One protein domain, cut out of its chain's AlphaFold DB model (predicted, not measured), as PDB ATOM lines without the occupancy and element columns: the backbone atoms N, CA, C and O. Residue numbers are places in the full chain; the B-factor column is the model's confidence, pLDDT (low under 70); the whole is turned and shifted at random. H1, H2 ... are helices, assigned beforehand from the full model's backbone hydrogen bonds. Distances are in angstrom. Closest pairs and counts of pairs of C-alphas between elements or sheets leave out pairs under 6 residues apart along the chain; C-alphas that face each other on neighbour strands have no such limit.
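This is residues 4 to 183 of the 194 residues of an uncharacterized protein of Alphaproteobacteria bacterium (UniProt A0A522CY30). Look for a flat slab of long helices in two layers, the hairpin H1 and H2 crossed by the oppositely running pair H6 and H9. Short H3, H4 and H5 with their links make one edge, and H8 packs across the start of H9. The printed part has 180 residues with nine named helices, H1 to H9 in chain order, and no named strand: all helix. It is compact, with radius of gyration of the C-alphas 18.3 A and spans of 59 by 41 by 22 A.

Start at H1, residues 4 to 35; it forms a hairpin with H2, residues 43 to 67, at a shallow tilt of 19 degrees, the closest C-alphas being His 17 and Met 60, 5.2 A. H3, residues 72 to 76, touches H6, residues 108 to 125, at C-alphas 76 and 119, 5.8 A. H4, residues 81 to 84, and H7, residues 127 to 130, only just touch, with 3 pairs of C-alphas within 8 A, closest Ala 81 and Thr 130, 6.3 A. H5, residues 94 to 97, touches no helix. H2, H6 and H9, residues 150 to 181, form an up-and-down bundle, each running against the one before. H9 touches H2 with residues 157 to 172 alone, at a steep tilt of 43 degrees, closest at C-alphas 48 and 164, 5.5 A. H8, residues 136 to 143, touches H9, about perpendicular at 80 degrees, closest at C-alphas 143 and 150, 7.1 A. Every O i to N i+4 pair is within hydrogen-bond range in H1, H3, H8 and H9, against 19 of 21 in H2 and 13 of 14 in H6; H4, H5 and H7 are too short for one.

Find C-alpha 4 at (34.662, 10.071, -23.857); H1 runs 46.3 A from there. H2 spans 36.7 A and H6 25.9 A. H9 runs 46.2 A to C-alpha 181 at (17.381, 6.531, -16.903).

The farthest C-alphas, Lys 4 and Pro 147, are 60.3 A apart. The printed part has no cut and no long link. Residues 39, 86 to 92 and 183 have pLDDT under 70.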
ATOM      1  N   LYS A   4      36.125  10.182 -23.816       93.06
ATOM      2  CA  LYS A   4      34.662  10.071 -23.857       93.06
ATOM      3  C   LYS A   4      34.076   9.787 -22.473       93.06
ATOM      4  O   LYS A   4      33.140  10.456 -22.051       93.06
ATOM      5  N   PHE A   5      34.680   8.849 -21.742       94.44
ATOM      6  CA  PHE A   5      34.268   8.515 -20.378       94.44
ATOM      7  C   PHE A   5      34.296   9.745 -19.458       94.44
ATOM      8  O   PHE A   5      33.346   9.983 -18.716       94.44
ATOM      9  N   ARG A   6      35.369  10.543 -19.508       94.25
ATOM     10  CA  ARG A   6      35.494  11.749 -18.671       94.25
ATOM     11  C   ARG A   6      34.428  12.787 -19.011       94.25
ATOM     12  O   ARG A   6      33.775  13.286 -18.104       94.25
ATOM     13  N   GLU A   7      34.215  13.052 -20.298       95.06
ATOM     14  CA  GLU A   7      33.216  14.021 -20.770       95.06
ATOM     15  C   GLU A   7      31.785  13.604 -20.377       95.06
ATOM     16  O   GLU A   7      31.006  14.418 -19.877       95.06
ATOM     17  N   GLU A   8      31.433  12.324 -20.543       95.19
ATOM     18  CA  GLU A   8      30.123  11.790 -20.140       95.19
ATOM     19  C   GLU A   8      29.919  11.855 -18.623       95.19
ATOM     20  O   GLU A   8      28.834  12.220 -18.158       95.19
ATOM     21  N   ARG A   9      30.967  11.538 -17.856       96.19
ATOM     22  CA  ARG A   9      30.952  11.606 -16.395       96.19
ATOM     23  C   ARG A   9      30.759  13.034 -15.902       96.19
ATOM     24  O   ARG A   9      29.872  13.279 -15.091       96.19
ATOM     25  N   GLU A  10      31.548  13.978 -16.403       96.50
ATOM     26  CA  GLU A  10      31.462  15.381 -16.002       96.50
ATOM     27  C   GLU A  10      30.086  15.975 -16.325       96.50
ATOM     28  O   GLU A  10      29.468  16.625 -15.477       96.50
ATOM     29  N   LYS A  11      29.557  15.683 -17.520       96.31
ATOM     30  CA  LYS A  11      28.215  16.111 -17.924       96.31
ATOM     31  C   LYS A  11      27.134  15.549 -16.999       96.31
ATOM     32  O   LYS A  11      26.207  16.273 -16.644       96.31
ATOM     33  N   ALA A  12      27.246  14.280 -16.607       97.00
ATOM     34  CA  ALA A  12      26.307  13.657 -15.680       97.00
ATOM     35  C   ALA A  12      26.377  14.283 -14.278       97.00
ATOM     36  O   ALA A  12      25.336  14.552 -13.682       97.00
ATOM     37  N   LEU A  13      27.576  14.579 -13.770       97.75
ATOM     38  CA  LEU A  13      27.748  15.265 -12.483       97.75
ATOM     39  C   LEU A  13      27.155  16.684 -12.505       97.75
ATOM     40  O   LEU A  13      26.514  17.100 -11.543       97.75
ATOM     41  N   GLU A  14      27.306  17.407 -13.616       96.94
ATOM     42  CA  GLU A  14      26.674  18.717 -13.809       96.94
ATOM     43  C   GLU A  14      25.140  18.624 -13.853       96.94
ATOM     44  O   GLU A  14      24.436  19.458 -13.285       96.94
ATOM     45  N   GLU A  15      24.603  17.595 -14.506       96.69
ATOM     46  CA  GLU A  15      23.165  17.327 -14.553       96.69
ATOM     47  C   GLU A  15      22.598  17.037 -13.156       96.69
ATOM     48  O   GLU A  15      21.572  17.608 -12.780       96.69
ATOM     49  N   ILE A  16      23.300  16.222 -12.359       97.50
ATOM     50  CA  ILE A  16      22.964  15.958 -10.953       97.50
ATOM     51  C   ILE A  16      22.961  17.267 -10.154       97.50
ATOM     52  O   ILE A  16      21.992  17.557  -9.451       97.50
ATOM     53  N   HIS A  17      24.006  18.088 -10.292       96.50
ATOM     54  CA  HIS A  17      24.118  19.362  -9.582       96.50
ATOM     55  C   HIS A  17      22.952  20.312  -9.910       96.50
ATOM     56  O   HIS A  17      22.334  20.890  -9.009       96.50
ATOM     57  N   LYS A  18      22.594  20.439 -11.196       96.06
ATOM     58  CA  LYS A  18      21.443  21.242 -11.643       96.06
ATOM     59  C   LYS A  18      20.121  20.713 -11.094       96.06
ATOM     60  O   LYS A  18      19.322  21.499 -10.590       96.06
ATOM     61  N   ALA A  19      19.907  19.398 -11.145       96.25
ATOM     62  CA  ALA A  19      18.691  18.777 -10.625       96.25
ATOM     63  C   ALA A  19      18.517  19.034  -9.120       96.25
ATOM     64  O   ALA A  19      17.426  19.384  -8.674       96.25
ATOM     65  N   MET A  20      19.593  18.925  -8.337       96.94
ATOM     66  CA  MET A  20      19.541  19.212  -6.902       96.94
ATOM     67  C   MET A  20      19.359  20.702  -6.603       96.94
ATOM     68  O   MET A  20      18.629  21.047  -5.679       96.94
ATOM     69  N   THR A  21      19.952  21.587  -7.409       95.81
ATOM     70  CA  THR A  21      19.733  23.037  -7.288       95.81
ATOM     71  C   THR A  21      18.257  23.380  -7.483       95.81
ATOM     72  O   THR A  21      17.679  24.085  -6.656       95.81
ATOM     73  N   GLN A  22      17.630  22.841  -8.535       95.25
ATOM     74  CA  GLN A  22      16.195  23.014  -8.766       95.25
ATOM     75  C   GLN A  22      15.382  22.459  -7.594       95.25
ATOM     76  O   GLN A  22      14.500  23.138  -7.075       95.25
ATOM     77  N   LYS A  23      15.735  21.266  -7.105       95.00
ATOM     78  CA  LYS A  23      15.051  20.655  -5.964       95.00
ATOM     79  C   LYS A  23      15.118  21.527  -4.712       95.00
ATOM     80  O   LYS A  23      14.112  21.685  -4.033       95.00
ATOM     81  N   ILE A  24      16.260  22.149  -4.420       94.44
ATOM     82  CA  ILE A  24      16.384  23.098  -3.303       94.44
ATOM     83  C   ILE A  24      15.467  24.308  -3.505       94.44
ATOM     84  O   ILE A  24      14.826  24.739  -2.550       94.44
ATOM     85  N   GLN A  25      15.366  24.852  -4.720       93.56
ATOM     86  CA  GLN A  25      14.455  25.966  -5.006       93.56
ATOM     87  C   GLN A  25      12.989  25.574  -4.771       93.56
ATOM     88  O   GLN A  25      12.251  26.319  -4.119       93.56
ATOM     89  N   ASP A  26      12.593  24.382  -5.216       93.69
ATOM     90  CA  ASP A  26      11.250  23.841  -4.992       93.69
ATOM     91  C   ASP A  26      10.986  23.629  -3.492       93.69
ATOM     92  O   ASP A  26       9.919  23.977  -2.982       93.69
ATOM     93  N   LEU A  27      11.986  23.139  -2.752       92.69
ATOM     94  CA  LEU A  27      11.918  22.985  -1.300       92.69
ATOM     95  C   LEU A  27      11.804  24.324  -0.573       92.69
ATOM     96  O   LEU A  27      11.079  24.412   0.415       92.69
ATOM     97  N   VAL A  28      12.460  25.384  -1.051       90.56
ATOM     98  CA  VAL A  28      12.283  26.734  -0.497       90.56
ATOM     99  C   VAL A  28      10.827  27.176  -0.653       90.56
ATOM    100  O   VAL A  28      10.235  27.641   0.324       90.56
ATOM    101  N   ALA A  29      10.220  26.987  -1.827       88.69
ATOM    102  CA  ALA A  29       8.808  27.307  -2.043       88.69
ATOM    103  C   ALA A  29       7.881  26.461  -1.148       88.69
ATOM    104  O   ALA A  29       7.015  27.013  -0.466       88.69
ATOM    105  N   TRP A  30       8.121  25.148  -1.080       91.31
ATOM    106  CA  TRP A  30       7.394  24.235  -0.197       91.31
ATOM    107  C   TRP A  30       7.510  24.644   1.274       91.31
ATOM    108  O   TRP A  30       6.503  24.705   1.970       91.31
ATOM    109  N   SER A  31       8.714  24.984   1.746       87.19
ATOM    110  CA  SER A  31       8.950  25.354   3.143       87.19
ATOM    111  C   SER A  31       8.192  26.621   3.531       87.19
ATOM    112  O   SER A  31       7.604  26.672   4.606       87.19
ATOM    113  N   ARG A  32       8.114  27.619   2.640       85.88
ATOM    114  CA  ARG A  32       7.320  28.834   2.878       85.88
ATOM    115  C   ARG A  32       5.840  28.506   3.051       85.88
ATOM    116  O   ARG A  32       5.230  28.996   3.994       85.88
ATOM    117  N   ALA A  33       5.293  27.654   2.185       85.25
ATOM    118  CA  ALA A  33       3.908  27.202   2.288       85.25
ATOM    119  C   ALA A  33       3.672  26.349   3.547       85.25
ATOM    120  O   ALA A  33       2.675  26.525   4.235       85.25
ATOM    121  N   PHE A  34       4.612  25.467   3.891       85.69
ATOM    122  CA  PHE A  34       4.538  24.605   5.073       85.69
ATOM    123  C   PHE A  34       4.560  25.388   6.392       85.69
ATOM    124  O   PHE A  34       3.917  24.988   7.362       85.69
ATOM    125  N   MET A  35       5.304  26.496   6.431       82.75
ATOM    126  CA  MET A  35       5.377  27.391   7.587       82.75
ATOM    127  C   MET A  35       4.156  28.312   7.705       82.75
ATOM    128  O   MET A  35       3.912  28.873   8.773       82.75
ATOM    129  N   GLN A  36       3.381  28.488   6.632       83.06
ATOM    130  CA  GLN A  36       2.233  29.385   6.622       83.06
ATOM    131  C   GLN A  36       1.128  28.853   7.549       83.06
ATOM    132  O   GLN A  36       0.610  27.757   7.358       83.06
ATOM    133  N   GLY A  37       0.771  29.634   8.570       70.94
ATOM    134  CA  GLY A  37      -0.254  29.257   9.551       70.94
ATOM    135  C   GLY A  37       0.232  28.331  10.674       70.94
ATOM    136  O   GLY A  37      -0.571  27.957  11.525       70.94
ATOM    137  N   LYS A  38       1.528  27.985  10.725       76.81
ATOM    138  CA  LYS A  38       2.121  27.294  11.879       76.81
ATOM    139  C   LYS A  38       2.676  28.313  12.870       76.81
ATOM    140  O   LYS A  38       3.762  28.848  12.667       76.81
ATOM    141  N   GLU A  39       1.948  28.555  13.959       68.06
ATOM    142  CA  GLU A  39       2.408  29.448  15.036       68.06
ATOM    143  C   GLU A  39       3.637  28.889  15.771       68.06
ATOM    144  O   GLU A  39       4.501  29.652  16.201       68.06
ATOM    145  N   GLN A  40       3.757  27.558  15.882       77.12
ATOM    146  CA  GLN A  40       4.932  26.880  16.437       77.12
ATOM    147  C   GLN A  40       5.188  25.554  15.709       77.12
ATOM    148  O   GLN A  40       4.268  24.771  15.482       77.12
ATOM    149  N   LEU A  41       6.448  25.284  15.357       78.75
ATOM    150  CA  LEU A  41       6.851  23.990  14.807       78.75
ATOM    151  C   LEU A  41       6.953  22.943  15.911       78.75
ATOM    152  O   LEU A  41       7.593  23.174  16.939       78.75
ATOM    153  N   THR A  42       6.383  21.770  15.651       86.19
ATOM    154  CA  THR A  42       6.635  20.578  16.464       86.19
ATOM    155  C   THR A  42       8.052  20.052  16.214       86.19
ATOM    156  O   THR A  42       8.666  20.350  15.184       86.19
ATOM    157  N   LEU A  43       8.584  19.241  17.133       84.81
ATOM    158  CA  LEU A  43       9.879  18.588  16.933       84.81
ATOM    159  C   LEU A  43       9.933  17.764  15.624       84.81
ATOM    160  O   LEU A  43      10.884  17.953  14.860       84.81
ATOM    161  N   PRO A  44       8.932  16.916  15.297       89.06
ATOM    162  CA  PRO A  44       8.899  16.218  14.014       89.06
ATOM    163  C   PRO A  44       8.896  17.162  12.807       89.06
ATOM    164  O   PRO A  44       9.631  16.922  11.853       89.06
ATOM    165  N   ASP A  45       8.137  18.263  12.848       89.00
ATOM    166  CA  ASP A  45       8.122  19.235  11.746       89.00
ATOM    167  C   ASP A  45       9.501  19.867  11.525       89.00
ATOM    168  O   ASP A  45       9.946  20.018  10.386       89.00
ATOM    169  N   HIS A  46      10.189  20.216  12.613       86.88
ATOM    170  CA  HIS A  46      11.536  20.767  12.544       86.88
ATOM    171  C   HIS A  46      12.525  19.761  11.936       86.88
ATOM    172  O   HIS A  46      13.274  20.116  11.024       86.88
ATOM    173  N   MET A  47      12.480  18.498  12.378       89.62
ATOM    174  CA  MET A  47      13.325  17.425  11.835       89.62
ATOM    175  C   MET A  47      13.033  17.151  10.362       89.62
ATOM    176  O   MET A  47      13.964  17.012   9.569       89.62
ATOM    177  N   ARG A  48      11.754  17.137   9.972       91.44
ATOM    178  CA  ARG A  48      11.341  16.957   8.579       91.44
ATOM    179  C   ARG A  48      11.951  18.024   7.688       91.44
ATOM    180  O   ARG A  48      12.573  17.688   6.685       91.44
ATOM    181  N   VAL A  49      11.791  19.298   8.050       90.06
ATOM    182  CA  VAL A  49      12.359  20.411   7.278       90.06
ATOM    183  C   VAL A  49      13.880  20.265   7.199       90.06
ATOM    184  O   VAL A  49      14.435  20.283   6.102       90.06
ATOM    185  N   GLN A  50      14.551  20.053   8.332       89.12
ATOM    186  CA  GLN A  50      16.008  19.943   8.381       89.12
ATOM    187  C   GLN A  50      16.548  18.826   7.478       89.12
ATOM    188  O   GLN A  50      17.436  19.074   6.660       89.12
ATOM    189  N   GLU A  51      16.021  17.608   7.607       91.25
ATOM    190  CA  GLU A  51      16.498  16.470   6.820       91.25
ATOM    191  C   GLU A  51      16.151  16.637   5.333       91.25
ATOM    192  O   GLU A  51      17.007  16.396   4.484       91.25
ATOM    193  N   THR A  52      14.978  17.189   5.003       91.38
ATOM    194  CA  THR A  52      14.573  17.419   3.603       91.38
ATOM    195  C   THR A  52      15.541  18.358   2.863       91.38
ATOM    196  O   THR A  52      15.871  18.111   1.705       91.38
ATOM    197  N   PHE A  53      16.050  19.411   3.515       92.00
ATOM    198  CA  PHE A  53      17.032  20.325   2.908       92.00
ATOM    199  C   PHE A  53      18.465  19.776   2.903       92.00
ATOM    200  O   PHE A  53      19.255  20.105   2.014       92.00
ATOM    201  N   ARG A  54      18.821  18.947   3.890       92.94
ATOM    202  CA  ARG A  54      20.184  18.428   4.069       92.94
ATOM    203  C   ARG A  54      20.645  17.570   2.893       92.94
ATOM    204  O   ARG A  54      21.784  17.707   2.446       92.94
ATOM    205  N   TRP A  55      19.795  16.666   2.416       93.94
ATOM    206  CA  TRP A  55      20.210  15.626   1.470       93.94
ATOM    207  C   TRP A  55      20.438  16.118   0.034       93.94
ATOM    208  O   TRP A  55      21.471  15.750  -0.526       93.94
ATOM    209  N   PRO A  56      19.608  17.008  -0.545       94.56
ATOM    210  CA  PRO A  56      19.928  17.649  -1.821       94.56
ATOM    211  C   PRO A  56      21.278  18.376  -1.792       94.56
ATOM    212  O   PRO A  56      22.083  18.229  -2.710       94.56
ATOM    213  N   ALA A  57      21.574  19.097  -0.703       94.31
ATOM    214  CA  ALA A  57      22.858  19.773  -0.531       94.31
ATOM    215  C   ALA A  57      24.026  18.773  -0.425       94.31
ATOM    216  O   ALA A  57      25.068  18.972  -1.047       94.31
ATOM    217  N   ALA A  58      23.852  17.670   0.311       94.62
ATOM    218  CA  ALA A  58      24.859  16.613   0.399       94.62
ATOM    219  C   ALA A  58      25.162  15.981  -0.972       94.62
ATOM    220  O   ALA A  58      26.330  15.769  -1.300       94.62
ATOM    221  N   VAL A  59      24.132  15.741  -1.794       96.75
ATOM    222  CA  VAL A  59      24.288  15.250  -3.174       96.75
ATOM    223  C   VAL A  59      25.044  16.262  -4.036       96.75
ATOM    224  O   VAL A  59      25.946  15.864  -4.771       96.75
ATOM    225  N   MET A  60      24.731  17.559  -3.932       96.00
ATOM    226  CA  MET A  60      25.465  18.606  -4.657       96.00
ATOM    227  C   MET A  60      26.944  18.614  -4.291       96.00
ATOM    228  O   MET A  60      27.783  18.587  -5.185       96.00
ATOM    229  N   PHE A  61      27.274  18.595  -2.996       95.00
ATOM    230  CA  PHE A  61      28.669  18.580  -2.556       95.00
ATOM    231  C   PHE A  61      29.411  17.327  -3.015       95.00
ATOM    232  O   PHE A  61      30.560  17.430  -3.437       95.00
ATOM    233  N   ALA A  62      28.761  16.161  -2.980       96.00
ATOM    234  CA  ALA A  62      29.345  14.943  -3.523       96.00
ATOM    235  C   ALA A  62      29.606  15.064  -5.030       96.00
ATOM    236  O   ALA A  62      30.693  14.729  -5.489       96.00
ATOM    237  N   ALA A  63      28.646  15.583  -5.799       96.44
ATOM    238  CA  ALA A  63      28.821  15.788  -7.232       96.44
ATOM    239  C   ALA A  63      29.975  16.759  -7.532       96.44
ATOM    240  O   ALA A  63      30.804  16.464  -8.390       96.44
ATOM    241  N   SER A  64      30.072  17.875  -6.802       95.88
ATOM    242  CA  SER A  64      31.169  18.841  -6.932       95.88
ATOM    243  C   SER A  64      32.527  18.222  -6.613       95.88
ATOM    244  O   SER A  64      33.453  18.350  -7.405       95.88
ATOM    245  N   ASP A  65      32.642  17.487  -5.506       96.12
ATOM    246  CA  ASP A  65      33.887  16.808  -5.144       96.12
ATOM    247  C   ASP A  65      34.323  15.784  -6.200       96.12
ATOM    248  O   ASP A  65      35.506  15.672  -6.510       96.12
ATOM    249  N   LEU A  66      33.368  15.051  -6.781       95.31
ATOM    250  CA  LEU A  66      33.643  14.098  -7.855       95.31
ATOM    251  C   LEU A  66      34.056  14.790  -9.162       95.31
ATOM    252  O   LEU A  66      34.778  14.173  -9.942       95.31
ATOM    253  N   LYS A  67      33.609  16.031  -9.416       93.50
ATOM    254  CA  LYS A  67      34.088  16.856 -10.544       93.50
ATOM    255  C   LYS A  67      35.502  17.384 -10.305       93.50
ATOM    256  O   LYS A  67      36.246  17.552 -11.260       93.50
ATOM    257  N   GLU A  68      35.871  17.618  -9.049       94.06
ATOM    258  CA  GLU A  68      37.232  17.981  -8.628       94.06
ATOM    259  C   GLU A  68      38.176  16.764  -8.538       94.06
ATOM    260  O   GLU A  68      39.276  16.879  -8.003       94.06
ATOM    261  N   ASP A  69      37.753  15.593  -9.032       90.62
ATOM    262  CA  ASP A  69      38.503  14.333  -9.002       90.62
ATOM    263  C   ASP A  69      38.940  13.884  -7.587       90.62
ATOM    264  O   ASP A  69      39.904  13.126  -7.431       90.62
ATOM    265  N   LYS A  70      38.209  14.291  -6.536       92.19
ATOM    266  CA  LYS A  70      38.463  13.812  -5.167       92.19
ATOM    267  C   LYS A  70      38.252  12.308  -5.053       92.19
ATOM    268  O   LYS A  70      37.427  11.701  -5.744       92.19
ATOM    269  N   MET A  71      38.981  11.683  -4.130       90.50
ATOM    270  CA  MET A  71      38.862  10.242  -3.915       90.50
ATOM    271  C   MET A  71      37.498   9.899  -3.304       90.50
ATOM    272  O   MET A  71      37.021  10.596  -2.414       90.50
ATOM    273  N   LEU A  72      36.904   8.757  -3.678       90.69
ATOM    274  CA  LEU A  72      35.620   8.306  -3.107       90.69
ATOM    275  C   LEU A  72      35.635   8.245  -1.573       90.69
ATOM    276  O   LEU A  72      34.648   8.588  -0.936       90.69
ATOM    277  N   LYS A  73      36.775   7.885  -0.969       89.94
ATOM    278  CA  LYS A  73      36.955   7.922   0.489       89.94
ATOM    279  C   LYS A  73      36.702   9.324   1.060       89.94
ATOM    280  O   LYS A  73      36.037   9.455   2.083       89.94
ATOM    281  N   GLU A  74      37.229  10.356   0.408       90.50
ATOM    282  CA  GLU A  74      37.061  11.750   0.826       90.50
ATOM    283  C   GLU A  74      35.603  12.182   0.664       90.50
ATOM    284  O   GLU A  74      35.030  12.752   1.592       90.50
ATOM    285  N   VAL A  75      34.963  11.808  -0.447       92.94
ATOM    286  CA  VAL A  75      33.539  12.081  -0.685       92.94
ATOM    287  C   VAL A  75      32.664  11.421   0.390       92.94
ATOM    288  O   VAL A  75      31.826  12.079   1.006       92.94
ATOM    289  N   PHE A  76      32.889  10.136   0.681       92.19
ATOM    290  CA  PHE A  76      32.124   9.388   1.687       92.19
ATOM    291  C   PHE A  76      32.353   9.904   3.109       92.19
ATOM    292  O   PHE A  76      31.439   9.855   3.935       92.19
ATOM    293  N   SER A  77      33.523  10.484   3.393       89.62
ATOM    294  CA  SER A  77      33.835  11.060   4.708       89.62
ATOM    295  C   SER A  77      32.928  12.229   5.118       89.62
ATOM    296  O   SER A  77      32.836  12.545   6.307       89.62
ATOM    297  N   ARG A  78      32.215  12.844   4.160       87.38
ATOM    298  CA  ARG A  78      31.214  13.890   4.431       87.38
ATOM    299  C   ARG A  78      29.956  13.362   5.100       87.38
ATOM    300  O   ARG A  78      29.311  14.083   5.858       87.38
ATOM    301  N   VAL A  79      29.582  12.133   4.761       89.00
ATOM    302  CA  VAL A  79      28.323  11.516   5.188       89.00
ATOM    303  C   VAL A  79      28.537  10.369   6.163       89.00
ATOM    304  O   VAL A  79      27.579   9.953   6.800       89.00
ATOM    305  N   SER A  80      29.775   9.888   6.314       89.69
ATOM    306  CA  SER A  80      30.138   8.859   7.283       89.69
ATOM    307  C   SER A  80      31.502   9.104   7.928       89.69
ATOM    308  O   SER A  80      32.540   9.103   7.264       89.69
ATOM    309  N   ALA A  81      31.513   9.234   9.262       85.31
ATOM    310  CA  ALA A  81      32.740   9.357  10.057       85.31
ATOM    311  C   ALA A  81      33.655   8.127   9.918       85.31
ATOM    312  O   ALA A  81      34.866   8.221  10.112       85.31
ATOM    313  N   ARG A  82      33.099   6.984   9.497       83.19
ATOM    314  CA  ARG A  82      33.835   5.744   9.226       83.19
ATOM    315  C   ARG A  82      35.013   5.955   8.267       83.19
ATOM    316  O   ARG A  82      36.069   5.359   8.452       83.19
ATOM    317  N   TYR A  83      34.866   6.832   7.273       84.06
ATOM    318  CA  TYR A  83      35.896   7.077   6.253       84.06
ATOM    319  C   TYR A  83      36.913   8.145   6.666       84.06
ATOM    320  O   TYR A  83      37.876   8.375   5.939       84.06
ATOM    321  N   GLN A  84      36.753   8.764   7.839       81.50
ATOM    322  CA  GLN A  84      37.753   9.667   8.418       81.50
ATOM    323  C   GLN A  84      38.891   8.902   9.112       81.50
ATOM    324  O   GLN A  84      39.913   9.492   9.465       81.50
ATOM    325  N   ALA A  85      38.751   7.581   9.279       75.56
ATOM    326  CA  ALA A  85      39.789   6.735   9.846       75.56
ATOM    327  C   ALA A  85      41.105   6.852   9.051       75.56
ATOM    328  O   ALA A  85      41.136   6.764   7.813       75.56
ATOM    329  N   LYS A  86      42.211   7.041   9.786       69.69
ATOM    330  CA  LYS A  86      43.565   7.113   9.217       69.69
ATOM    331  C   LYS A  86      43.966   5.786   8.572       69.69
ATOM    332  O   LYS A  86      44.541   5.799   7.487       69.69
ATOM    333  N   ASP A  87      43.601   4.663   9.193       67.75
ATOM    334  CA  ASP A  87      43.806   3.332   8.627       67.75
ATOM    335  C   ASP A  87      42.544   2.822   7.921       67.75
ATOM    336  O   ASP A  87      41.509   2.533   8.518       67.75
ATOM    337  N   ILE A  88      42.674   2.706   6.608       59.31
ATOM    338  CA  ILE A  88      41.657   2.278   5.652       59.31
ATOM    339  C   ILE A  88      41.288   0.797   5.839       59.31
ATOM    340  O   ILE A  88      40.146   0.416   5.598       59.31
ATOM    341  N   ARG A  89      42.222  -0.041   6.314       61.03
ATOM    342  CA  ARG A  89      42.007  -1.490   6.492       61.03
ATOM    343  C   ARG A  89      41.095  -1.814   7.672       61.03
ATOM    344  O   ARG A  89      40.582  -2.923   7.754       61.03
ATOM    345  N   GLN A  90      40.887  -0.853   8.569       62.97
ATOM    346  CA  GLN A  90      40.009  -0.998   9.731       62.97
ATOM    347  C   GLN A  90      38.533  -0.751   9.387       62.97
ATOM    348  O   GLN A  90      37.652  -0.967  10.218       62.97
ATOM    349  N   VAL A  91      38.247  -0.315   8.158       66.06
ATOM    350  CA  VAL A  91      36.891  -0.035   7.700       66.06
ATOM    351  C   VAL A  91      36.285  -1.287   7.060       66.06
ATOM    352  O   VAL A  91      36.540  -1.599   5.897       66.06
ATOM    353  N   ILE A  92      35.456  -2.008   7.820       67.94
ATOM    354  CA  ILE A  92      34.694  -3.163   7.318       67.94
ATOM    355  C   ILE A  92      33.791  -2.719   6.152       67.94
ATOM    356  O   ILE A  92      33.093  -1.708   6.256       67.94
ATOM    357  N   GLY A  93      33.804  -3.476   5.048       71.94
ATOM    358  CA  GLY A  93      32.980  -3.224   3.854       71.94
ATOM    359  C   GLY A  93      33.531  -2.166   2.891       71.94
ATOM    360  O   GLY A  93      32.952  -1.929   1.835       71.94
ATOM    361  N   LEU A  94      34.683  -1.559   3.195       77.94
ATOM    362  CA  LEU A  94      35.250  -0.482   2.382       77.94
ATOM    363  C   LEU A  94      35.496  -0.873   0.918       77.94
ATOM    364  O   LEU A  94      35.254  -0.074   0.017       77.94
ATOM    365  N   SER A  95      36.020  -2.074   0.671       78.69
ATOM    366  CA  SER A  95      36.312  -2.529  -0.692       78.69
ATOM    367  C   SER A  95      35.052  -2.593  -1.547       78.69
ATOM    368  O   SER A  95      35.107  -2.270  -2.728       78.69
ATOM    369  N   GLU A  96      33.923  -2.976  -0.953       84.00
ATOM    370  CA  GLU A  96      32.631  -3.038  -1.635       84.00
ATOM    371  C   GLU A  96      32.129  -1.630  -1.958       84.00
ATOM    372  O   GLU A  96      31.726  -1.369  -3.089       84.00
ATOM    373  N   ASP A  97      32.252  -0.697  -1.012       85.75
ATOM    374  CA  ASP A  97      31.823   0.692  -1.207       85.75
ATOM    375  C   ASP A  97      32.634   1.426  -2.282       85.75
ATOM    376  O   ASP A  97      32.109   2.288  -2.982       85.75
ATOM    377  N   LEU A  98      33.920   1.093  -2.426       85.31
ATOM    378  CA  LEU A  98      34.814   1.711  -3.411       85.31
ATOM    379  C   LEU A  98      34.783   1.017  -4.781       85.31
ATOM    380  O   LEU A  98      35.403   1.503  -5.733       85.31
ATOM    381  N   THR A  99      34.097  -0.120  -4.897       87.62
ATOM    382  CA  THR A  99      34.049  -0.886  -6.142       87.62
ATOM    383  C   THR A  99      32.832  -0.497  -6.968       87.62
ATOM    384  O   THR A  99      31.689  -0.683  -6.567       87.62
ATOM    385  N   ARG A 100      33.094  -0.008  -8.181       89.75
ATOM    386  CA  ARG A 100      32.064   0.250  -9.195       89.75
ATOM    387  C   ARG A 100      31.664  -1.021  -9.929       89.75
ATOM    388  O   ARG A 100      32.496  -1.927 -10.098       89.75
ATOM    389  N   SER A 101      30.439  -1.045 -10.452       92.06
ATOM    390  CA  SER A 101      30.003  -2.121 -11.339       92.06
ATOM    391  C   SER A 101      30.899  -2.205 -12.589       92.06
ATOM    392  O   SER A 101      31.514  -1.210 -12.989       92.06
ATOM    393  N   PRO A 102      31.003  -3.374 -13.250       92.38
ATOM    394  CA  PRO A 102      31.755  -3.492 -14.498       92.38
ATOM    395  C   PRO A 102      31.304  -2.491 -15.572       92.38
ATOM    396  O   PRO A 102      32.149  -1.913 -16.249       92.38
ATOM    397  N   ALA A 103      29.997  -2.227 -15.679       90.31
ATOM    398  CA  ALA A 103      29.443  -1.277 -16.641       90.31
ATOM    399  C   ALA A 103      29.866   0.171 -16.333       90.31
ATOM    400  O   ALA A 103      30.276   0.906 -17.232       90.31
ATOM    401  N   ALA A 104      29.870   0.567 -15.057       91.94
ATOM    402  CA  ALA A 104      30.315   1.889 -14.620       91.94
ATOM    403  C   ALA A 104      31.824   2.128 -14.768       91.94
ATOM    404  O   ALA A 104      32.285   3.263 -14.652       91.94
ATOM    405  N   LYS A 105      32.625   1.086 -15.016       90.88
ATOM    406  CA  LYS A 105      34.049   1.250 -15.356       90.88
ATOM    407  C   LYS A 105      34.252   1.695 -16.803       90.88
ATOM    408  O   LYS A 105      35.312   2.227 -17.122       90.88
ATOM    409  N   THR A 106      33.257   1.478 -17.661       91.75
ATOM    410  CA  THR A 106      33.312   1.787 -19.097       91.75
ATOM    411  C   THR A 106      32.350   2.895 -19.522       91.75
ATOM    412  O   THR A 106      32.562   3.490 -20.572       91.75
ATOM    413  N   ASP A 107      31.329   3.198 -18.718       93.69
ATOM    414  CA  ASP A 107      30.335   4.248 -18.969       93.69
ATOM    415  C   ASP A 107      30.507   5.395 -17.963       93.69
ATOM    416  O   ASP A 107      30.324   5.217 -16.753       93.69
ATOM    417  N   GLY A 108      30.866   6.579 -18.467       94.19
ATOM    418  CA  GLY A 108      31.131   7.755 -17.641       94.19
ATOM    419  C   GLY A 108      29.892   8.266 -16.911       94.19
ATOM    420  O   GLY A 108      29.970   8.630 -15.733       94.19
ATOM    421  N   ARG A 109      28.729   8.243 -17.574       95.38
ATOM    422  CA  ARG A 109      27.458   8.658 -16.973       95.38
ATOM    423  C   ARG A 109      27.088   7.714 -15.841       95.38
ATOM    424  O   ARG A 109      26.841   8.174 -14.729       95.38
ATOM    425  N   LEU A 110      27.063   6.410 -16.108       95.62
ATOM    426  CA  LEU A 110      26.722   5.411 -15.096       95.62
ATOM    427  C   LEU A 110      27.683   5.494 -13.905       95.62
ATOM    428  O   LEU A 110      27.240   5.442 -12.763       95.62
ATOM    429  N   SER A 111      28.969   5.728 -14.173       95.25
ATOM    430  CA  SER A 111      29.980   5.967 -13.147       95.25
ATOM    431  C   SER A 111      29.625   7.124 -12.208       95.25
ATOM    432  O   SER A 111      29.751   6.981 -10.993       95.25
ATOM    433  N   ALA A 112      29.180   8.265 -12.744       96.50
ATOM    434  CA  ALA A 112      28.783   9.418 -11.934       96.50
ATOM    435  C   ALA A 112      27.589   9.092 -11.027       96.50
ATOM    436  O   ALA A 112      27.612   9.392  -9.833       96.50
ATOM    437  N   PHE A 113      26.554   8.459 -11.587       96.88
ATOM    438  CA  PHE A 113      25.348   8.118 -10.836       96.88
ATOM    439  C   PHE A 113      25.600   7.049  -9.775       96.88
ATOM    440  O   PHE A 113      25.107   7.204  -8.662       96.88
ATOM    441  N   GLU A 114      26.362   5.996 -10.080       96.06
ATOM    442  CA  GLU A 114      26.706   4.965  -9.093       96.06
ATOM    443  C   GLU A 114      27.463   5.553  -7.903       96.06
ATOM    444  O   GLU A 114      27.093   5.284  -6.762       96.06
ATOM    445  N   ASP A 115      28.465   6.401  -8.152       96.00
ATOM    446  CA  ASP A 115      29.249   7.013  -7.078       96.00
ATOM    447  C   ASP A 115      28.372   7.888  -6.169       96.00
ATOM    448  O   ASP A 115      28.456   7.788  -4.947       96.00
ATOM    449  N   VAL A 116      27.497   8.716  -6.749       96.88
ATOM    450  CA  VAL A 116      26.591   9.589  -5.982       96.88
ATOM    451  C   VAL A 116      25.518   8.783  -5.243       96.88
ATOM    452  O   VAL A 116      25.221   9.078  -4.086       96.88
ATOM    453  N   LEU A 117      24.948   7.744  -5.860       95.88
ATOM    454  CA  LEU A 117      23.998   6.848  -5.190       95.88
ATOM    455  C   LEU A 117      24.656   6.136  -4.003       95.88
ATOM    456  O   LEU A 117      24.050   6.043  -2.935       95.88
ATOM    457  N   LYS A 118      25.920   5.722  -4.150       95.31
ATOM    458  CA  LYS A 118      26.686   5.096  -3.070       95.31
ATOM    459  C   LYS A 118      26.853   6.022  -1.864       95.31
ATOM    460  O   LYS A 118      26.762   5.550  -0.736       95.31
ATOM    461  N   VAL A 119      27.009   7.336  -2.069       94.62
ATOM    462  CA  VAL A 119      27.030   8.324  -0.967       94.62
ATOM    463  C   VAL A 119      25.760   8.221  -0.116       94.62
ATOM    464  O   VAL A 119      25.838   8.230   1.111       94.62
ATOM    465  N   LEU A 120      24.592   8.091  -0.750       95.44
ATOM    466  CA  LEU A 120      23.308   7.989  -0.049       95.44
ATOM    467  C   LEU A 120      23.150   6.650   0.679       95.44
ATOM    468  O   LEU A 120      22.640   6.617   1.796       95.44
ATOM    469  N   GLU A 121      23.612   5.555   0.073       94.06
ATOM    470  CA  GLU A 121      23.616   4.228   0.702       94.06
ATOM    471  C   GLU A 121      24.511   4.195   1.946       94.06
ATOM    472  O   GLU A 121      24.096   3.714   3.002       94.06
ATOM    473  N   VAL A 122      25.719   4.757   1.842       92.88
ATOM    474  CA  VAL A 122      26.659   4.886   2.962       92.88
ATOM    475  C   VAL A 122      26.047   5.723   4.081       92.88
ATOM    476  O   VAL A 122      26.120   5.329   5.244       92.88
ATOM    477  N   ALA A 123      25.418   6.848   3.738       92.44
ATOM    478  CA  ALA A 123      24.760   7.717   4.704       92.44
ATOM    479  C   ALA A 123      23.634   7.004   5.470       92.44
ATOM    480  O   ALA A 123      23.551   7.119   6.692       92.44
ATOM    481  N   GLU A 124      22.787   6.245   4.768       94.25
ATOM    482  CA  GLU A 124      21.702   5.488   5.395       94.25
ATOM    483  C   GLU A 124      22.235   4.402   6.331       94.25
ATOM    484  O   GLU A 124      21.785   4.285   7.474       94.25
ATOM    485  N   ARG A 125      23.197   3.610   5.844       92.06
ATOM    486  CA  ARG A 125      23.803   2.500   6.587       92.06
ATOM    487  C   ARG A 125      24.502   2.989   7.853       92.06
ATOM    488  O   ARG A 125      24.412   2.344   8.893       92.06
ATOM    489  N   ASP A 126      25.188   4.125   7.762       91.19
ATOM    490  CA  ASP A 126      26.052   4.643   8.821       91.19
ATOM    491  C   ASP A 126      25.368   5.740   9.651       91.19
ATOM    492  O   ASP A 126      26.044   6.514  10.337       91.19
ATOM    493  N   PHE A 127      24.031   5.801   9.633       90.00
ATOM    494  CA  PHE A 127      23.262   6.768  10.417       90.00
ATOM    495  C   PHE A 127      23.689   6.787  11.883       90.00
ATOM    496  O   PHE A 127      23.970   7.847  12.420       90.00
ATOM    497  N   ASP A 128      23.817   5.627  12.525       87.38
ATOM    498  CA  ASP A 128      24.152   5.564  13.951       87.38
ATOM    499  C   ASP A 128      25.570   6.067  14.270       87.38
ATOM    500  O   ASP A 128      25.835   6.486  15.392       87.38
ATOM    501  N   LEU A 129      26.467   6.089  13.278       85.50
ATOM    502  CA  LEU A 129      27.815   6.658  13.403       85.50
ATOM    503  C   LEU A 129      27.844   8.170  13.154       85.50
ATOM    504  O   LEU A 129      28.781   8.847  13.566       85.50
ATOM    505  N   THR A 130      26.856   8.692  12.426       81.38
ATOM    506  CA  THR A 130      26.799  10.097  11.981       81.38
ATOM    507  C   THR A 130      25.645  10.887  12.562       81.38
ATOM    508  O   THR A 130      25.493  12.080  12.270       81.38
ATOM    509  N   TYR A 131      24.854  10.224  13.398       85.50
ATOM    510  CA  TYR A 131      23.802  10.804  14.194       85.50
ATOM    511  C   TYR A 131      24.374  11.964  15.002       85.50
ATOM    512  O   TYR A 131      25.411  11.849  15.662       85.50
ATOM    513  N   ARG A 132      23.696  13.106  14.916       82.31
ATOM    514  CA  ARG A 132      24.062  14.305  15.660       82.31
ATOM    515  C   ARG A 132      23.062  14.436  16.802       82.31
ATOM    516  O   ARG A 132      21.902  14.715  16.511       82.31
ATOM    517  N   PRO A 133      23.472  14.218  18.060       86.31
ATOM    518  CA  PRO A 133      22.570  14.394  19.184       86.31
ATOM    519  C   PRO A 133      22.124  15.853  19.305       86.31
ATOM    520  O   PRO A 133      22.764  16.768  18.774       86.31
ATOM    521  N   LEU A 134      21.026  16.063  20.030       85.12
ATOM    522  CA  LEU A 134      20.589  17.400  20.419       85.12
ATOM    523  C   LEU A 134      21.723  18.136  21.138       85.12
ATOM    524  O   LEU A 134      22.377  17.591  22.025       85.12
ATOM    525  N   THR A 135      21.933  19.403  20.781       87.25
ATOM    526  CA  THR A 135      22.795  20.275  21.583       87.25
ATOM    527  C   THR A 135      22.115  20.579  22.920       87.25
ATOM    528  O   THR A 135      20.880  20.578  22.969       87.25
ATOM    529  N   PRO A 136      22.866  20.896  23.992       86.75
ATOM    530  CA  PRO A 136      22.275  21.270  25.280       86.75
ATOM    531  C   PRO A 136      21.220  22.380  25.161       86.75
ATOM    532  O   PRO A 136      20.132  22.261  25.718       86.75
ATOM    533  N   ASP A 137      21.489  23.399  24.340       87.25
ATOM    534  CA  ASP A 137      20.553  24.502  24.090       87.25
ATOM    535  C   ASP A 137      19.270  24.034  23.392       87.25
ATOM    536  O   ASP A 137      18.168  24.463  23.738       87.25
ATOM    537  N   SER A 138      19.396  23.122  22.423       85.69
ATOM    538  CA  SER A 138      18.241  22.566  21.712       85.69
ATOM    539  C   SER A 138      17.422  21.651  22.619       85.69
ATOM    540  O   SER A 138      16.194  21.666  22.562       85.69
ATOM    541  N   LEU A 139      18.083  20.877  23.481       86.31
ATOM    542  CA  LEU A 139      17.422  20.033  24.471       86.31
ATOM    543  C   LEU A 139      16.584  20.886  25.430       86.31
ATOM    544  O   LEU A 139      15.401  20.610  25.618       86.31
ATOM    545  N   GLU A 140      17.159  21.955  25.984       86.31
ATOM    546  CA  GLU A 140      16.448  22.884  26.871       86.31
ATOM    547  C   GLU A 140      15.293  23.605  26.166       86.31
ATOM    548  O   GLU A 140      14.210  23.767  26.733       86.31
ATOM    549  N   PHE A 141      15.480  23.988  24.904       87.31
ATOM    550  CA  PHE A 141      14.423  24.575  24.088       87.31
ATOM    551  C   PHE A 141      13.218  23.637  23.916       87.31
ATOM    552  O   PHE A 141      12.076  24.055  24.125       87.31
ATOM    553  N   TRP A 142      13.457  22.370  23.567       86.69
ATOM    554  CA  TRP A 142      12.386  21.399  23.330       86.69
ATOM    555  C   TRP A 142      11.733  20.905  24.625       86.69
ATOM    556  O   TRP A 142      10.513  20.750  24.655       86.69
ATOM    557  N   LYS A 143      12.499  20.764  25.714       86.31
ATOM    558  CA  LYS A 143      11.976  20.471  27.062       86.31
ATOM    559  C   LYS A 143      10.918  21.471  27.520       86.31
ATOM    560  O   LYS A 143       9.913  21.090  28.103       86.31
ATOM    561  N   ARG A 144      11.116  22.766  27.249       85.75
ATOM    562  CA  ARG A 144      10.145  23.808  27.637       85.75
ATOM    563  C   ARG A 144       8.818  23.710  26.879       85.75
ATOM    564  O   ARG A 144       7.831  24.282  27.323       85.75
ATOM    565  N   ARG A 145       8.800  23.028  25.729       82.06
ATOM    566  CA  ARG A 145       7.638  22.922  24.829       82.06
ATOM    567  C   ARG A 145       6.943  21.571  24.882       82.06
ATOM    568  O   ARG A 145       5.790  21.471  24.470       82.06
ATOM    569  N   HIS A 146       7.626  20.549  25.383       77.50
ATOM    570  CA  HIS A 146       7.107  19.194  25.464       77.50
ATOM    571  C   HIS A 146       7.312  18.644  26.878       77.50
ATOM    572  O   HIS A 146       8.448  18.619  27.348       77.50
ATOM    573  N   PRO A 147       6.254  18.160  27.554       72.81
ATOM    574  CA  PRO A 147       6.346  17.587  28.897       72.81
ATOM    575  C   PRO A 147       6.869  16.141  28.842       72.81
ATOM    576  O   PRO A 147       6.223  15.216  29.323       72.81
ATOM    577  N   ILE A 148       8.012  15.935  28.191       78.75
ATOM    578  CA  ILE A 148       8.697  14.645  28.081       78.75
ATOM    579  C   ILE A 148      10.013  14.773  28.841       78.75
ATOM    580  O   ILE A 148      10.654  15.828  28.829       78.75
ATOM    581  N   ASP A 149      10.415  13.708  29.524       84.94
ATOM    582  CA  ASP A 149      11.717  13.653  30.168       84.94
ATOM    583  C   ASP A 149      12.860  13.747  29.124       84.94
ATOM    584  O   ASP A 149      12.663  13.476  27.933       84.94
ATOM    585  N   PRO A 150      14.079  14.146  29.535       84.50
ATOM    586  CA  PRO A 150      15.189  14.347  28.605       84.50
ATOM    587  C   PRO A 150      15.526  13.105  27.765       84.50
ATOM    588  O   PRO A 150      15.857  13.241  26.590       84.50
ATOM    589  N   GLN A 151      15.418  11.903  28.344       86.81
ATOM    590  CA  GLN A 151      15.771  10.657  27.660       86.81
ATOM    591  C   GLN A 151      14.731  10.320  26.588       86.81
ATOM    592  O   GLN A 151      15.089   9.966  25.463       86.81
ATOM    593  N   GLY A 152      13.444  10.498  26.902       87.38
ATOM    594  CA  GLY A 152      12.358  10.364  25.934       87.38
ATOM    595  C   GLY A 152      12.477  11.354  24.770       87.38
ATOM    596  O   GLY A 152      12.232  10.990  23.618       87.38
ATOM    597  N   LEU A 153      12.915  12.586  25.042       89.19
ATOM    598  CA  LEU A 153      13.140  13.606  24.017       89.19
ATOM    599  C   LEU A 153      14.323  13.269  23.095       89.19
ATOM    600  O   LEU A 153      14.206  13.416  21.879       89.19
ATOM    601  N   GLU A 154      15.442  12.791  23.640       89.38
ATOM    602  CA  GLU A 154      16.593  12.340  22.844       89.38
ATOM    603  C   GLU A 154      16.245  11.137  21.961       89.38
ATOM    604  O   GLU A 154      16.588  11.116  20.775       89.38
ATOM    605  N   LEU A 155      15.509  10.165  22.509       90.88
ATOM    606  CA  LEU A 155      15.025   9.013  21.752       90.88
ATOM    607  C   LEU A 155      14.098   9.454  20.614       90.88
ATOM    608  O   LEU A 155      14.305   9.068  19.462       90.88
ATOM    609  N   ALA A 156      13.114  10.306  20.916       89.81
ATOM    610  CA  ALA A 156      12.202  10.847  19.915       89.81
ATOM    611  C   ALA A 156      12.951  11.642  18.841       89.81
ATOM    612  O   ALA A 156      12.639  11.518  17.658       89.81
ATOM    613  N   TYR A 157      13.954  12.436  19.217       91.56
ATOM    614  CA  TYR A 157      14.780  13.172  18.267       91.56
ATOM    615  C   TYR A 157      15.520  12.225  17.321       91.56
ATOM    616  O   TYR A 157      15.444  12.392  16.104       91.56
ATOM    617  N   ARG A 158      16.205  11.209  17.863       93.19
ATOM    618  CA  ARG A 158      16.956  10.229  17.068       93.19
ATOM    619  C   ARG A 158      16.060   9.488  16.086       93.19
ATOM    620  O   ARG A 158      16.413   9.381  14.914       93.19
ATOM    621  N   GLU A 159      14.905   9.007  16.537       93.69
ATOM    622  CA  GLU A 159      13.997   8.240  15.684       93.69
ATOM    623  C   GLU A 159      13.301   9.114  14.635       93.69
ATOM    624  O   GLU A 159      13.212   8.705  13.477       93.69
ATOM    625  N   ASN A 160      12.912  10.351  14.970       92.94
ATOM    626  CA  ASN A 160      12.407  11.300  13.970       92.94
ATOM    627  C   ASN A 160      13.479  11.633  12.929       92.94
ATOM    628  O   ASN A 160      13.196  11.620  11.731       92.94
ATOM    629  N   GLN A 161      14.720  11.883  13.356       92.12
ATOM    630  CA  GLN A 161      15.811  12.142  12.424       92.12
ATOM    631  C   GLN A 161      16.059  10.932  11.518       92.12
ATOM    632  O   GLN A 161      16.146  11.098  10.303       92.12
ATOM    633  N   ARG A 162      16.107   9.710  12.072       94.31
ATOM    634  CA  ARG A 162      16.260   8.473  11.290       94.31
ATOM    635  C   ARG A 162      15.136   8.327  10.265       94.31
ATOM    636  O   ARG A 162      15.401   7.988   9.113       94.31
ATOM    637  N   HIS A 163      13.896   8.566  10.684       94.75
ATOM    638  CA  HIS A 163      12.717   8.455   9.836       94.75
ATOM    639  C   HIS A 163      12.768   9.441   8.660       94.75
ATOM    640  O   HIS A 163      12.790   9.007   7.508       94.75
ATOM    641  N   PHE A 164      12.883  10.745   8.929       94.50
ATOM    642  CA  PHE A 164      12.890  11.762   7.870       94.50
ATOM    643  C   PHE A 164      14.148  11.719   7.004       94.50
ATOM    644  O   PHE A 164      14.080  12.014   5.808       94.50
ATOM    645  N   MET A 165      15.286  11.294   7.564       94.44
ATOM    646  CA  MET A 165      16.472  10.975   6.777       94.44
ATOM    647  C   MET A 165      16.145   9.894   5.744       94.44
ATOM    648  O   MET A 165      16.405  10.090   4.561       94.44
ATOM    649  N   LYS A 166      15.568   8.761   6.160       95.50
ATOM    650  CA  LYS A 166      15.245   7.657   5.243       95.50
ATOM    651  C   LYS A 166      14.273   8.077   4.146       95.50
ATOM    652  O   LYS A 166      14.502   7.735   2.987       95.50
ATOM    653  N   GLU A 167      13.235   8.840   4.486       95.50
ATOM    654  CA  GLU A 167      12.303   9.388   3.492       95.50
ATOM    655  C   GLU A 167      13.026  10.280   2.476       95.50
ATOM    656  O   GLU A 167      12.889  10.085   1.267       95.50
ATOM    657  N   SER A 168      13.865  11.195   2.960       94.62
ATOM    658  CA  SER A 168      14.623  12.113   2.107       94.62
ATOM    659  C   SER A 168      15.626  11.370   1.218       94.62
ATOM    660  O   SER A 168      15.731  11.643   0.025       94.62
ATOM    661  N   LEU A 169      16.343  10.382   1.762       95.50
ATOM    662  CA  LEU A 169      17.287   9.550   1.011       95.50
ATOM    663  C   LEU A 169      16.591   8.690  -0.048       95.50
ATOM    664  O   LEU A 169      17.170   8.433  -1.107       95.50
ATOM    665  N   LYS A 170      15.374   8.215   0.227       96.19
ATOM    666  CA  LYS A 170      14.555   7.496  -0.752       96.19
ATOM    667  C   LYS A 170      14.170   8.418  -1.912       96.19
ATOM    668  O   LYS A 170      14.443   8.076  -3.058       96.19
ATOM    669  N   ASP A 171      13.645   9.603  -1.613       95.38
ATOM    670  CA  ASP A 171      13.289  10.614  -2.617       95.38
ATOM    671  C   ASP A 171      14.505  11.056  -3.464       95.38
ATOM    672  O   ASP A 171      14.417  11.181  -4.691       95.38
ATOM    673  N   MET A 172      15.686  11.210  -2.848       96.19
ATOM    674  CA  MET A 172      16.927  11.480  -3.588       96.19
ATOM    675  C   MET A 172      17.298  10.332  -4.531       96.19
ATOM    676  O   MET A 172      17.626  10.579  -5.692       96.19
ATOM    677  N   ARG A 173      17.232   9.077  -4.067       96.62
ATOM    678  CA  ARG A 173      17.531   7.901  -4.900       96.62
ATOM    679  C   ARG A 173      16.578   7.797  -6.086       96.62
ATOM    680  O   ARG A 173      17.043   7.624  -7.208       96.62
ATOM    681  N   GLU A 174      15.279   7.967  -5.863       95.69
ATOM    682  CA  GLU A 174      14.273   7.963  -6.932       95.69
ATOM    683  C   GLU A 174      14.541   9.072  -7.957       95.69
ATOM    684  O   GLU A 174      14.531   8.820  -9.164       95.69
ATOM    685  N   THR A 175      14.884  10.277  -7.489       95.00
ATOM    686  CA  THR A 175      15.249  11.404  -8.361       95.00
ATOM    687  C   THR A 175      16.480  11.080  -9.214       95.00
ATOM    688  O   THR A 175      16.470  11.297 -10.426       95.00
ATOM    689  N   LEU A 176      17.540  10.544  -8.602       96.19
ATOM    690  CA  LEU A 176      18.792  10.212  -9.285       96.19
ATOM    691  C   LEU A 176      18.627   9.058 -10.277       96.19
ATOM    692  O   LEU A 176      19.168   9.128 -11.377       96.19
ATOM    693  N   VAL A 177      17.861   8.023  -9.927       94.62
ATOM    694  CA  VAL A 177      17.548   6.905 -10.830       94.62
ATOM    695  C   VAL A 177      16.736   7.397 -12.024       94.62
ATOM    696  O   VAL A 177      17.105   7.127 -13.165       94.62
ATOM    697  N   ALA A 178      15.698   8.205 -11.789       93.50
ATOM    698  CA  ALA A 178      14.916   8.797 -12.870       93.50
ATOM    699  C   ALA A 178      15.779   9.681 -13.786       93.50
ATOM    700  O   ALA A 178      15.587   9.683 -15.000       93.50
ATOM    701  N   LEU A 179      16.738  10.424 -13.229       94.19
ATOM    702  CA  LEU A 179      17.662  11.250 -14.002       94.19
ATOM    703  C   LEU A 179      18.637  10.396 -14.825       94.19
ATOM    704  O   LEU A 179      18.822  10.638 -16.018       94.19
ATOM    705  N   ARG A 180      19.210   9.348 -14.224       92.56
ATOM    706  CA  ARG A 180      20.085   8.386 -14.905       92.56
ATOM    707  C   ARG A 180      19.387   7.769 -16.118       92.56
ATOM    708  O   ARG A 180      19.957   7.790 -17.209       92.56
ATOM    709  N   ASP A 181      18.156   7.300 -15.922       87.31
ATOM    710  CA  ASP A 181      17.381   6.531 -16.903       87.31
ATOM    711  C   ASP A 181      16.732   7.415 -17.990       87.31
ATOM    712  O   ASP A 181      16.379   6.924 -19.061       87.31
ATOM    713  N   LYS A 182      16.639   8.737 -17.770       75.44
ATOM    714  CA  LYS A 182      16.204   9.738 -18.768       75.44
ATOM    715  C   LYS A 182      17.236  10.032 -19.868       75.44
ATOM    716  O   LYS A 182      16.987  10.895 -20.711       75.44
ATOM    717  N   ALA A 183      18.382   9.348 -19.890       59.38
ATOM    718  CA  ALA A 183      19.378   9.530 -20.943       59.38
ATOM    719  C   ALA A 183      18.763   9.307 -22.344       59.38
ATOM    720  O   ALA A 183      17.970   8.375 -22.524       59.38
TER     721      ALA A 183